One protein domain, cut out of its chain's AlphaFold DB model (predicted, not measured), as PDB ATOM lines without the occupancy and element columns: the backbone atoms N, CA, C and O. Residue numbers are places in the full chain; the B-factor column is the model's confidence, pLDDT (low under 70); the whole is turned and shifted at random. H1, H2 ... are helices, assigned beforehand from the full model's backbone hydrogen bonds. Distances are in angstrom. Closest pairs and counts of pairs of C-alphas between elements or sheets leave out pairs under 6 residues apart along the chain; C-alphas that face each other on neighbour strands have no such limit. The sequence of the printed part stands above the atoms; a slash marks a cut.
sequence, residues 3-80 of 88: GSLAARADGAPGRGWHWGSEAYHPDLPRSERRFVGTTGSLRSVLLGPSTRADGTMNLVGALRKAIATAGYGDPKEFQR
ATOM      1  N   GLY A   3     -22.601 -47.274   3.979       93.19
ATOM      2  CA  GLY A   3     -23.227 -46.884   2.701       93.19
ATOM      3  C   GLY A   3     -23.976 -45.542   2.737       93.19
ATOM      4  O   GLY A   3     -23.569 -44.578   2.086       93.19
ATOM      5  N   SER A   4     -25.032 -45.444   3.547       94.00
ATOM      6  CA  SER A   4     -25.873 -44.239   3.627       94.00
ATOM      7  C   SER A   4     -25.162 -43.026   4.231       94.00
ATOM      8  O   SER A   4     -25.502 -41.897   3.893       94.00
ATOM      9  N   LEU A   5     -24.169 -43.234   5.101       94.31
ATOM     10  CA  LEU A   5     -23.353 -42.157   5.671       94.31
ATOM     11  C   LEU A   5     -22.320 -41.641   4.663       94.31
ATOM     12  O   LEU A   5     -22.172 -40.435   4.502       94.31
ATOM     13  N   ALA A   6     -21.649 -42.533   3.933       94.75
ATOM     14  CA  ALA A   6     -20.689 -42.169   2.893       94.75
ATOM     15  C   ALA A   6     -21.366 -41.475   1.703       94.75
ATOM     16  O   ALA A   6     -20.792 -40.555   1.127       94.75
ATOM     17  N   ALA A   7     -22.610 -41.846   1.381       97.00
ATOM     18  CA  ALA A   7     -23.411 -41.180   0.354       97.00
ATOM     19  C   ALA A   7     -23.712 -39.699   0.659       97.00
ATOM     20  O   ALA A   7     -24.089 -38.961  -0.250       97.00
ATOM     21  N   ARG A   8     -23.523 -39.256   1.913       96.12
ATOM     22  CA  ARG A   8     -23.663 -37.849   2.320       96.12
ATOM     23  C   ARG A   8     -22.428 -36.999   2.018       96.12
ATOM     24  O   ARG A   8     -22.482 -35.784   2.208       96.12
ATOM     25  N   ALA A   9     -21.326 -37.598   1.570       97.38
ATOM     26  CA  ALA A   9     -20.152 -36.838   1.171       97.38
ATOM     27  C   ALA A   9     -20.419 -36.045  -0.122       97.38
ATOM     28  O   ALA A   9     -20.989 -36.587  -1.065       97.38
ATOM     29  N   ASP A  10     -19.940 -34.802  -0.216       96.38
ATOM     30  CA  ASP A  10     -20.158 -33.938  -1.393       96.38
ATOM     31  C   ASP A  10     -19.599 -34.545  -2.694       96.38
ATOM     32  O   ASP A  10     -20.146 -34.343  -3.775       96.38
ATOM     33  N   GLY A  11     -18.523 -35.331  -2.584       95.81
ATOM     34  CA  GLY A  11     -17.916 -36.061  -3.701       95.81
ATOM     35  C   GLY A  11     -18.566 -37.413  -4.012       95.81
ATOM     36  O   GLY A  11     -18.072 -38.130  -4.879       95.81
ATOM     37  N   ALA A  12     -19.629 -37.808  -3.302       97.06
ATOM     38  CA  ALA A  12     -20.298 -39.076  -3.557       97.06
ATOM     39  C   ALA A  12     -21.029 -39.037  -4.914       97.06
ATOM     40  O   ALA A  12     -21.794 -38.106  -5.179       97.06
ATOM     41  N   PRO A  13     -20.882 -40.072  -5.764       95.75
ATOM     42  CA  PRO A  13     -21.474 -40.083  -7.105       95.75
ATOM     43  C   PRO A  13     -23.007 -40.036  -7.079       95.75
ATOM     44  O   PRO A  13     -23.627 -39.504  -7.995       95.75
ATOM     45  N   GLY A  14     -23.620 -40.538  -6.002       95.19
ATOM     46  CA  GLY A  14     -25.064 -40.486  -5.786       95.19
ATOM     47  C   GLY A  14     -25.614 -39.093  -5.460       95.19
ATOM     48  O   GLY A  14     -26.831 -38.947  -5.414       95.19
ATOM     49  N   ARG A  15     -24.772 -38.070  -5.231       95.75
ATOM     50  CA  ARG A  15     -25.186 -36.677  -4.942       95.75
ATOM     51  C   ARG A  15     -26.278 -36.581  -3.865       95.75
ATOM     52  O   ARG A  15     -27.314 -35.948  -4.057       95.75
ATOM     53  N   GLY A  16     -26.067 -37.272  -2.744       96.19
ATOM     54  CA  GLY A  16     -27.032 -37.351  -1.645       96.19
ATOM     55  C   GLY A  16     -28.107 -38.431  -1.801       96.19
ATOM     56  O   GLY A  16     -28.968 -38.547  -0.932       96.19
ATOM     57  N   TRP A  17     -28.071 -39.246  -2.855       97.31
ATOM     58  CA  TRP A  17     -28.868 -40.468  -2.978       97.31
ATOM     59  C   TRP A  17     -28.053 -41.710  -2.616       97.31
ATOM     60  O   TRP A  17     -26.874 -41.820  -2.945       97.31
ATOM     61  N   HIS A  18     -28.720 -42.672  -1.981       96.62
ATOM     62  CA  HIS A  18     -28.180 -43.988  -1.649       96.62
ATOM     63  C   HIS A  18     -29.175 -45.082  -2.051       96.62
ATOM     64  O   HIS A  18     -30.382 -44.918  -1.871       96.62
ATOM     65  N   TRP A  19     -28.679 -46.202  -2.574       95.25
ATOM     66  CA  TRP A  19     -29.462 -47.392  -2.914       95.25
ATOM     67  C   TRP A  19     -28.596 -48.646  -2.764       95.25
ATOM     68  O   TRP A  19     -27.373 -48.571  -2.888       95.25
ATOM     69  N   GLY A  20     -29.228 -49.787  -2.477       92.69
ATOM     70  CA  GLY A  20     -28.576 -51.096  -2.573       92.69
ATOM     71  C   GLY A  20     -28.511 -51.585  -4.021       92.69
ATOM     72  O   GLY A  20     -29.255 -51.104  -4.880       92.69
ATOM     73  N   SER A  21     -27.654 -52.569  -4.295       90.94
ATOM     74  CA  SER A  21     -27.592 -53.268  -5.591       90.94
ATOM     75  C   SER A  21     -28.933 -53.888  -5.985       90.94
ATOM     76  O   SER A  21     -29.244 -54.042  -7.153       90.94
ATOM     77  N   GLU A  22     -29.781 -54.202  -5.020       92.81
ATOM     78  CA  GLU A  22     -31.054 -54.879  -5.239       92.81
ATOM     79  C   GLU A  22     -32.168 -53.909  -5.673       92.81
ATOM     80  O   GLU A  22     -33.303 -54.332  -5.887       92.81
ATOM     81  N   ALA A  23     -31.874 -52.606  -5.784       92.88
ATOM     82  CA  ALA A  23     -32.861 -51.579  -6.125       92.88
ATOM     83  C   ALA A  23     -33.267 -51.570  -7.608       92.88
ATOM     84  O   ALA A  23     -34.291 -50.987  -7.946       92.88
ATOM     85  N   TYR A  24     -32.470 -52.174  -8.497       90.06
ATOM     86  CA  TYR A  24     -32.697 -52.119  -9.948       90.06
ATOM     87  C   TYR A  24     -33.247 -53.420 -10.549       90.06
ATOM     88  O   TYR A  24     -33.403 -53.501 -11.766       90.06
ATOM     89  N   HIS A  25     -33.520 -54.448  -9.739       92.75
ATOM     90  CA  HIS A  25     -34.045 -55.708 -10.264       92.75
ATOM     91  C   HIS A  25     -35.458 -55.499 -10.846       92.75
ATOM     92  O   HIS A  25     -36.312 -54.985 -10.122       92.75
ATOM     93  N   PRO A  26     -35.739 -55.928 -12.095       92.75
ATOM     94  CA  PRO A  26     -37.011 -55.644 -12.768       92.75
ATOM     95  C   PRO A  26     -38.222 -56.259 -12.053       92.75
ATOM     96  O   PRO A  26     -39.197 -55.561 -11.803       92.75
ATOM     97  N   ASP A  27     -38.126 -57.532 -11.654       95.19
ATOM     98  CA  ASP A  27     -39.274 -58.271 -11.092       95.19
ATOM     99  C   ASP A  27     -39.232 -58.460  -9.566       95.19
ATOM    100  O   ASP A  27     -40.179 -58.959  -8.963       95.19
ATOM    101  N   LEU A  28     -38.120 -58.103  -8.920       94.31
ATOM    102  CA  LEU A  28     -37.886 -58.352  -7.497       94.31
ATOM    103  C   LEU A  28     -37.046 -57.230  -6.864       94.31
ATOM    104  O   LEU A  28     -35.969 -57.499  -6.321       94.31
ATOM    105  N   PRO A  29     -37.497 -55.964  -6.937       94.12
ATOM    106  CA  PRO A  29     -36.818 -54.878  -6.248       94.12
ATOM    107  C   PRO A  29     -36.868 -55.129  -4.733       94.12
ATOM    108  O   PRO A  29     -37.942 -55.265  -4.150       94.12
ATOM    109  N   ARG A  30     -35.700 -55.209  -4.081       95.25
ATOM    110  CA  ARG A  30     -35.596 -55.413  -2.614       95.25
ATOM    111  C   ARG A  30     -34.902 -54.272  -1.879       95.25
ATOM    112  O   ARG A  30     -34.531 -54.401  -0.715       95.25
ATOM    113  N   SER A  31     -34.694 -53.160  -2.565       92.75
ATOM    114  CA  SER A  31     -34.125 -51.953  -1.989       92.75
ATOM    115  C   SER A  31     -34.766 -50.737  -2.638       92.75
ATOM    116  O   SER A  31     -35.276 -50.809  -3.754       92.75
ATOM    117  N   GLU A  32     -34.728 -49.613  -1.938       92.31
ATOM    118  CA  GLU A  32     -35.259 -48.349  -2.425       92.31
ATOM    119  C   GLU A  32     -34.144 -47.320  -2.536       92.31
ATOM    120  O   GLU A  32     -33.227 -47.259  -1.708       92.31
ATOM    121  N   ARG A  33     -34.263 -46.444  -3.537       94.56
ATOM    122  CA  ARG A  33     -33.432 -45.249  -3.612       94.56
ATOM    123  C   ARG A  33     -33.909 -44.254  -2.557       94.56
ATOM    124  O   ARG A  33     -35.024 -43.747  -2.631       94.56
ATOM    125  N   ARG A  34     -33.053 -43.940  -1.588       95.56
ATOM    126  CA  ARG A  34     -33.344 -42.990  -0.506       95.56
ATOM    127  C   ARG A  34     -32.494 -41.740  -0.653       95.56
ATOM    128  O   ARG A  34     -31.283 -41.827  -0.867       95.56
ATOM    129  N   PHE A  35     -33.126 -40.578  -0.514       97.00
ATOM    130  CA  PHE A  35     -32.407 -39.318  -0.410       97.00
ATOM    131  C   PHE A  35     -31.948 -39.125   1.034       97.00
ATOM    132  O   PHE A  35     -32.756 -39.063   1.957       97.00
ATOM    133  N   VAL A  36     -30.637 -39.064   1.219       96.12
ATOM    134  CA  VAL A  36     -29.985 -38.811   2.505       96.12
ATOM    135  C   VAL A  36     -29.436 -37.383   2.582       96.12
ATOM    136  O   VAL A  36     -29.168 -36.905   3.679       96.12
ATOM    137  N   GLY A  37     -29.328 -36.673   1.455       96.31
ATOM    138  CA  GLY A  37     -28.734 -35.336   1.382       96.31
ATOM    139  C   GLY A  37     -27.211 -35.361   1.523       96.31
ATOM    140  O   GLY A  37     -26.612 -36.431   1.601       96.31
ATOM    141  N   THR A  38     -26.585 -34.185   1.558       95.94
ATOM    142  CA  THR A  38     -25.140 -34.045   1.782       95.94
ATOM    143  C   THR A  38     -24.841 -33.330   3.097       95.94
ATOM    144  O   THR A  38     -25.637 -32.529   3.598       95.94
ATOM    145  N   THR A  39     -23.711 -33.676   3.710       94.12
ATOM    146  CA  THR A  39     -23.292 -33.139   5.015       94.12
ATOM    147  C   THR A  39     -21.882 -32.553   4.999       94.12
ATOM    148  O   THR A  39     -21.497 -31.907   5.969       94.12
ATOM    149  N   GLY A  40     -21.136 -32.703   3.902       94.56
ATOM    150  CA  GLY A  40     -19.832 -32.077   3.693       94.56
ATOM    151  C   GLY A  40     -18.849 -32.996   2.972       94.56
ATOM    152  O   GLY A  40     -19.214 -34.036   2.426       94.56
ATOM    153  N   SER A  41     -17.562 -32.654   3.010       96.50
ATOM    154  CA  SER A  41     -16.515 -33.499   2.426       96.50
ATOM    155  C   SER A  41     -16.457 -34.887   3.084       96.50
ATOM    156  O   SER A  41     -16.765 -35.043   4.268       96.50
ATOM    157  N   LEU A  42     -15.956 -35.894   2.357       96.69
ATOM    158  CA  LEU A  42     -15.725 -37.231   2.919       96.69
ATOM    159  C   LEU A  42     -14.840 -37.179   4.177       96.69
ATOM    160  O   LEU A  42     -15.104 -37.871   5.161       96.69
ATOM    161  N   ARG A  43     -13.818 -36.313   4.170       97.12
ATOM    162  CA  ARG A  43     -12.941 -36.096   5.323       97.12
ATOM    163  C   ARG A  43     -13.731 -35.608   6.534       97.12
ATOM    164  O   ARG A  43     -13.514 -36.115   7.624       97.12
ATOM    165  N   SER A  44     -14.648 -34.662   6.357       96.62
ATOM    166  CA  SER A  44     -15.472 -34.134   7.450       96.62
ATOM    167  C   SER A  44     -16.473 -35.174   7.966       96.62
ATOM    168  O   SER A  44     -16.652 -35.309   9.177       96.62
ATOM    169  N   VAL A  45     -17.068 -35.970   7.071       96.62
ATOM    170  CA  VAL A  45     -17.951 -37.086   7.447       96.62
ATOM    171  C   VAL A  45     -17.205 -38.108   8.312       96.62
ATOM    172  O   VAL A  45     -17.706 -38.520   9.355       96.62
ATOM    173  N   LEU A  46     -15.982 -38.485   7.935       97.00
ATOM    174  CA  LEU A  46     -15.215 -39.507   8.654       97.00
ATOM    175  C   LEU A  46     -14.486 -38.965   9.891       97.00
ATOM    176  O   LEU A  46     -14.539 -39.582  10.950       97.00
ATOM    177  N   LEU A  47     -13.803 -37.829   9.763       97.75
ATOM    178  CA  LEU A  47     -12.801 -37.333  10.718       97.75
ATOM    179  C   LEU A  47     -13.171 -35.990  11.362       97.75
ATOM    180  O   LEU A  47     -12.477 -35.529  12.265       97.75
ATOM    181  N   GLY A  48     -14.241 -35.348  10.899       96.31
ATOM    182  CA  GLY A  48     -14.690 -34.064  11.421       96.31
ATOM    183  C   GLY A  48     -13.868 -32.842  10.963       96.31
ATOM    184  O   GLY A  48     -13.115 -32.919   9.983       96.31
ATOM    185  N   PRO A  49     -14.030 -31.692  11.653       95.75
ATOM    186  CA  PRO A  49     -14.914 -31.499  12.810       95.75
ATOM    187  C   PRO A  49     -16.390 -31.704  12.440       95.75
ATOM    188  O   PRO A  49     -16.777 -31.527  11.285       95.75
ATOM    189  N   SER A  50     -17.208 -32.106  13.414       95.06
ATOM    190  CA  SER A  50     -18.661 -32.094  13.228       95.06
ATOM    191  C   SER A  50     -19.185 -30.691  13.499       95.06
ATOM    192  O   SER A  50     -18.858 -30.109  14.531       95.06
ATOM    193  N   THR A  51     -20.019 -30.167  12.607       94.69
ATOM    194  CA  THR A  51     -20.770 -28.917  12.814       94.69
ATOM    195  C   THR A  51     -22.237 -29.178  13.170       94.69
ATOM    196  O   THR A  51     -23.028 -28.243  13.265       94.69
ATOM    197  N   ARG A  52     -22.617 -30.452  13.352       90.38
ATOM    198  CA  ARG A  52     -23.990 -30.902  13.621       90.38
ATOM    199  C   ARG A  52     -24.018 -31.952  14.733       90.38
ATOM    200  O   ARG A  52     -23.029 -32.640  14.981       90.38
ATOM    201  N   ALA A  53     -25.168 -32.088  15.386       93.62
ATOM    202  CA  ALA A  53     -25.384 -33.043  16.478       93.62
ATOM    203  C   ALA A  53     -26.126 -34.326  16.045       93.62
ATOM    204  O   ALA A  53     -26.416 -35.176  16.877       93.62
ATOM    205  N   ASP A  54     -26.427 -34.486  14.754       94.06
ATOM    206  CA  ASP A  54     -27.249 -35.578  14.205       94.06
ATOM    207  C   ASP A  54     -26.480 -36.895  13.956       94.06
ATOM    208  O   ASP A  54     -27.035 -37.850  13.415       94.06
ATOM    209  N   GLY A  55     -25.196 -36.954  14.322       93.69
ATOM    210  CA  GLY A  55     -24.345 -38.136  14.148       93.69
ATOM    211  C   GLY A  55     -23.922 -38.420  12.702       93.69
ATOM    212  O   GLY A  55     -23.363 -39.478  12.426       93.69
ATOM    213  N   THR A  56     -24.158 -37.496  11.764       94.81
ATOM    214  CA  THR A  56     -23.830 -37.698  10.340       94.81
ATOM    215  C   THR A  56     -22.403 -37.290   9.957       94.81
ATOM    216  O   THR A  56     -22.008 -37.449   8.799       94.81
ATOM    217  N   MET A  57     -21.622 -36.761  10.904       96.44
ATOM    218  CA  MET A  57     -20.243 -36.309  10.703       96.44
ATOM    219  C   MET A  57     -19.337 -36.747  11.853       96.44
ATOM    220  O   MET A  57     -19.802 -37.052  12.951       96.44
ATOM    221  N   ASN A  58     -18.026 -36.722  11.605       97.38
ATOM    222  CA  ASN A  58     -16.993 -37.125  12.554       97.38
ATOM    223  C   ASN A  58     -17.211 -38.530  13.150       97.38
ATOM    224  O   ASN A  58     -17.152 -38.724  14.366       97.38
ATOM    225  N   LEU A  59     -17.458 -39.519  12.287       96.75
ATOM    226  CA  LEU A  59     -17.718 -40.903  12.700       96.75
ATOM    227  C   LEU A  59     -16.572 -41.504  13.530       96.75
ATOM    228  O   LEU A  59     -16.816 -42.198  14.514       96.75
ATOM    229  N   VAL A  60     -15.319 -41.208  13.176       97.44
ATOM    230  CA  VAL A  60     -14.145 -41.686  13.920       97.44
ATOM    231  C   VAL A  60     -14.046 -41.010  15.286       97.44
ATOM    232  O   VAL A  60     -13.741 -41.680  16.272       97.44
ATOM    233  N   GLY A  61     -14.329 -39.708  15.381       97.44
ATOM    234  CA  GLY A  61     -14.382 -39.011  16.664       97.44
ATOM    235  C   GLY A  61     -15.495 -39.545  17.565       97.44
ATOM    236  O   GLY A  61     -15.260 -39.763  18.753       97.44
ATOM    237  N   ALA A  62     -16.673 -39.829  17.001       96.94
ATOM    238  CA  ALA A  62     -17.781 -40.450  17.724       96.94
ATOM    239  C   ALA A  62     -17.404 -41.842  18.259       96.94
ATOM    240  O   ALA A  62     -17.620 -42.118  19.438       96.94
ATOM    241  N   LEU A  63     -16.762 -42.682  17.437       97.12
ATOM    242  CA  LEU A  63     -16.274 -43.996  17.862       97.12
ATOM    243  C   LEU A  63     -15.226 -43.889  18.978       97.12
ATOM    244  O   LEU A  63     -15.343 -44.571  19.991       97.12
ATOM    245  N   ARG A  64     -14.229 -43.005  18.836       97.75
ATOM    246  CA  ARG A  64     -13.215 -42.770  19.884       97.75
ATOM    247  C   ARG A  64     -13.853 -42.312  21.191       97.75
ATOM    248  O   ARG A  64     -13.478 -42.798  22.252       97.75
ATOM    249  N   LYS A  65     -14.830 -41.404  21.114       97.31
ATOM    250  CA  LYS A  65     -15.570 -40.940  22.289       97.31
ATOM    251  C   LYS A  65     -16.356 -42.076  22.940       97.31
ATOM    252  O   LYS A  65     -16.327 -42.172  24.162       97.31
ATOM    253  N   ALA A  66     -17.011 -42.937  22.161       97.81
ATOM    254  CA  ALA A  66     -17.731 -44.098  22.683       97.81
ATOM    255  C   ALA A  66     -16.793 -45.085  23.399       97.81
ATOM    256  O   ALA A  66     -17.066 -45.451  24.537       97.81
ATOM    257  N   ILE A  67     -15.656 -45.427  22.779       98.31
ATOM    258  CA  ILE A  67     -14.617 -46.295  23.361       98.31
ATOM    259  C   ILE A  67     -14.119 -45.727  24.700       98.31
ATOM    260  O   ILE A  67     -14.144 -46.425  25.711       98.31
ATOM    261  N   ALA A  68     -13.750 -44.442  24.727       98.12
ATOM    262  CA  ALA A  68     -13.255 -43.788  25.937       98.12
ATOM    263  C   ALA A  68     -14.324 -43.680  27.037       98.12
ATOM    264  O   ALA A  68     -14.034 -43.912  28.205       98.12
ATOM    265  N   THR A  69     -15.569 -43.354  26.671       97.81
ATOM    266  CA  THR A  69     -16.686 -43.237  27.631       97.81
ATOM    267  C   THR A  69     -17.009 -44.582  28.278       97.81
ATOM    268  O   THR A  69     -17.370 -44.625  29.448       97.81
ATOM    269  N   ALA A  70     -16.848 -45.674  27.531       97.31
ATOM    270  CA  ALA A  70     -17.027 -47.029  28.033       97.31
ATOM    271  C   ALA A  70     -15.797 -47.574  28.795       97.31
ATOM    272  O   ALA A  70     -15.858 -48.687  29.303       97.31
ATOM    273  N   GLY A  71     -14.701 -46.810  28.896       97.38
ATOM    274  CA  GLY A  71     -13.516 -47.186  29.675       97.38
ATOM    275  C   GLY A  71     -12.527 -48.116  28.965       97.38
ATOM    276  O   GLY A  71     -11.720 -48.751  29.637       97.38
ATOM    277  N   TYR A  72     -12.562 -48.197  27.632       97.88
ATOM    278  CA  TYR A  72     -11.680 -49.072  26.848       97.88
ATOM    279  C   TYR A  72     -10.558 -48.295  26.148       97.88
ATOM    280  O   TYR A  72     -10.719 -47.119  25.812       97.88
ATOM    281  N   GLY A  73      -9.420 -48.958  25.905       96.25
ATOM    282  CA  GLY A  73      -8.264 -48.354  25.231       96.25
ATOM    283  C   GLY A  73      -8.264 -48.538  23.714       96.25
ATOM    284  O   GLY A  73      -7.753 -47.687  22.979       96.25
ATOM    285  N   ASP A  74      -8.862 -49.626  23.226       96.75
ATOM    286  CA  ASP A  74      -8.825 -49.984  21.812       96.75
ATOM    287  C   ASP A  74     -10.112 -50.680  21.312       96.75
ATOM    288  O   ASP A  74     -10.947 -51.139  22.100       96.75
ATOM    289  N   PRO A  75     -10.310 -50.767  19.979       97.25
ATOM    290  CA  PRO A  75     -11.506 -51.376  19.406       97.25
ATOM    291  C   PRO A  75     -11.658 -52.874  19.685       97.25
ATOM    292  O   PRO A  75     -12.775 -53.380  19.610       97.25
ATOM    293  N   LYS A  76     -10.567 -53.604  19.937       97.81
ATOM    294  CA  LYS A  76     -10.617 -55.039  20.211       97.81
ATOM    295  C   LYS A  76     -11.165 -55.297  21.608       97.81
ATOM    296  O   LYS A  76     -12.005 -56.183  21.753       97.81
ATOM    297  N   GLU A  77     -10.742 -54.528  22.603       97.62
ATOM    298  CA  GLU A  77     -11.313 -54.605  23.950       97.62
ATOM    299  C   GLU A  77     -12.771 -54.140  23.973       97.62
ATOM    300  O   GLU A  77     -13.616 -54.808  24.567       97.62
ATOM    301  N   PHE A  78     -13.089 -53.068  23.239       98.31
ATOM    302  CA  PHE A  78     -14.446 -52.518  23.150       98.31
ATOM    303  C   PHE A  78     -15.487 -53.518  22.610       98.31
ATOM    304  O   PHE A  78     -16.672 -53.386  22.895       98.31
ATOM    305  N   GLN A  79     -15.071 -54.570  21.891       97.69
ATOM    306  CA  GLN A  79     -15.965 -55.669  21.479       97.69
ATOM    307  C   GLN A  79     -16.589 -56.433  22.663       97.69
ATOM    308  O   GLN A  79     -17.512 -57.212  22.442       97.69
ATOM    309  N   ARG A  80     -16.080 -56.248  23.889       96.94
ATOM    310  CA  ARG A  80     -16.554 -56.895  25.125       96.94
ATOM    311  C   ARG A  80     -17.413 -55.982  26.006       96.94
ATOM    312  O   ARG A  80     -17.676 -56.351  27.144       96.94
TER     313      ARG A  80
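AT A GLANCE: This is residues 3 to 80 of the 88 residues of an uncharacterized protein of Actinobacteria bacterium (UniProt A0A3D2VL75). With little regular structure, this is a loose, elongated arch: one arm is a long loop, residues 7 to 41, running out to H2 and back; the other is H3 and H4 nearly in line, then H5. H1 lies near the bend. The printed part has 78 residues with five named helices, H1 to H5 in order, and no named strand: all helix, with 29 residues in named elements, radius of gyration of the C-alphas 15.8 A, spans 49 by 29 by 17 A.

HOW THE PARTS SIT: Start at H1, residues 3 to 6, which only just touches H3, residues 42 to 47, with 3 pairs of C-alphas within 8 A, the closest Ala 6 and Leu 42, 7.0 A apart. H2, residues 21 to 24, touches no helix. H3 touches H4, residues 59 to 69, the same way at a shallow tilt of 13 degrees; their closest C-alphas are Leu 46 and Leu 59, 5.0 A. In H3 and H4 every O i to N i+4 pair is within hydrogen-bond range.

IN THESE COORDINATES: Find C-alpha 3 at (-23.227, -46.884, 2.701). H4 runs 15.1 A to C-alpha 69 at (-16.686, -43.237, 27.631). H5 is residues 75 to 78.

THE WHOLE: The printed part has no cut; no printed residue is under 70.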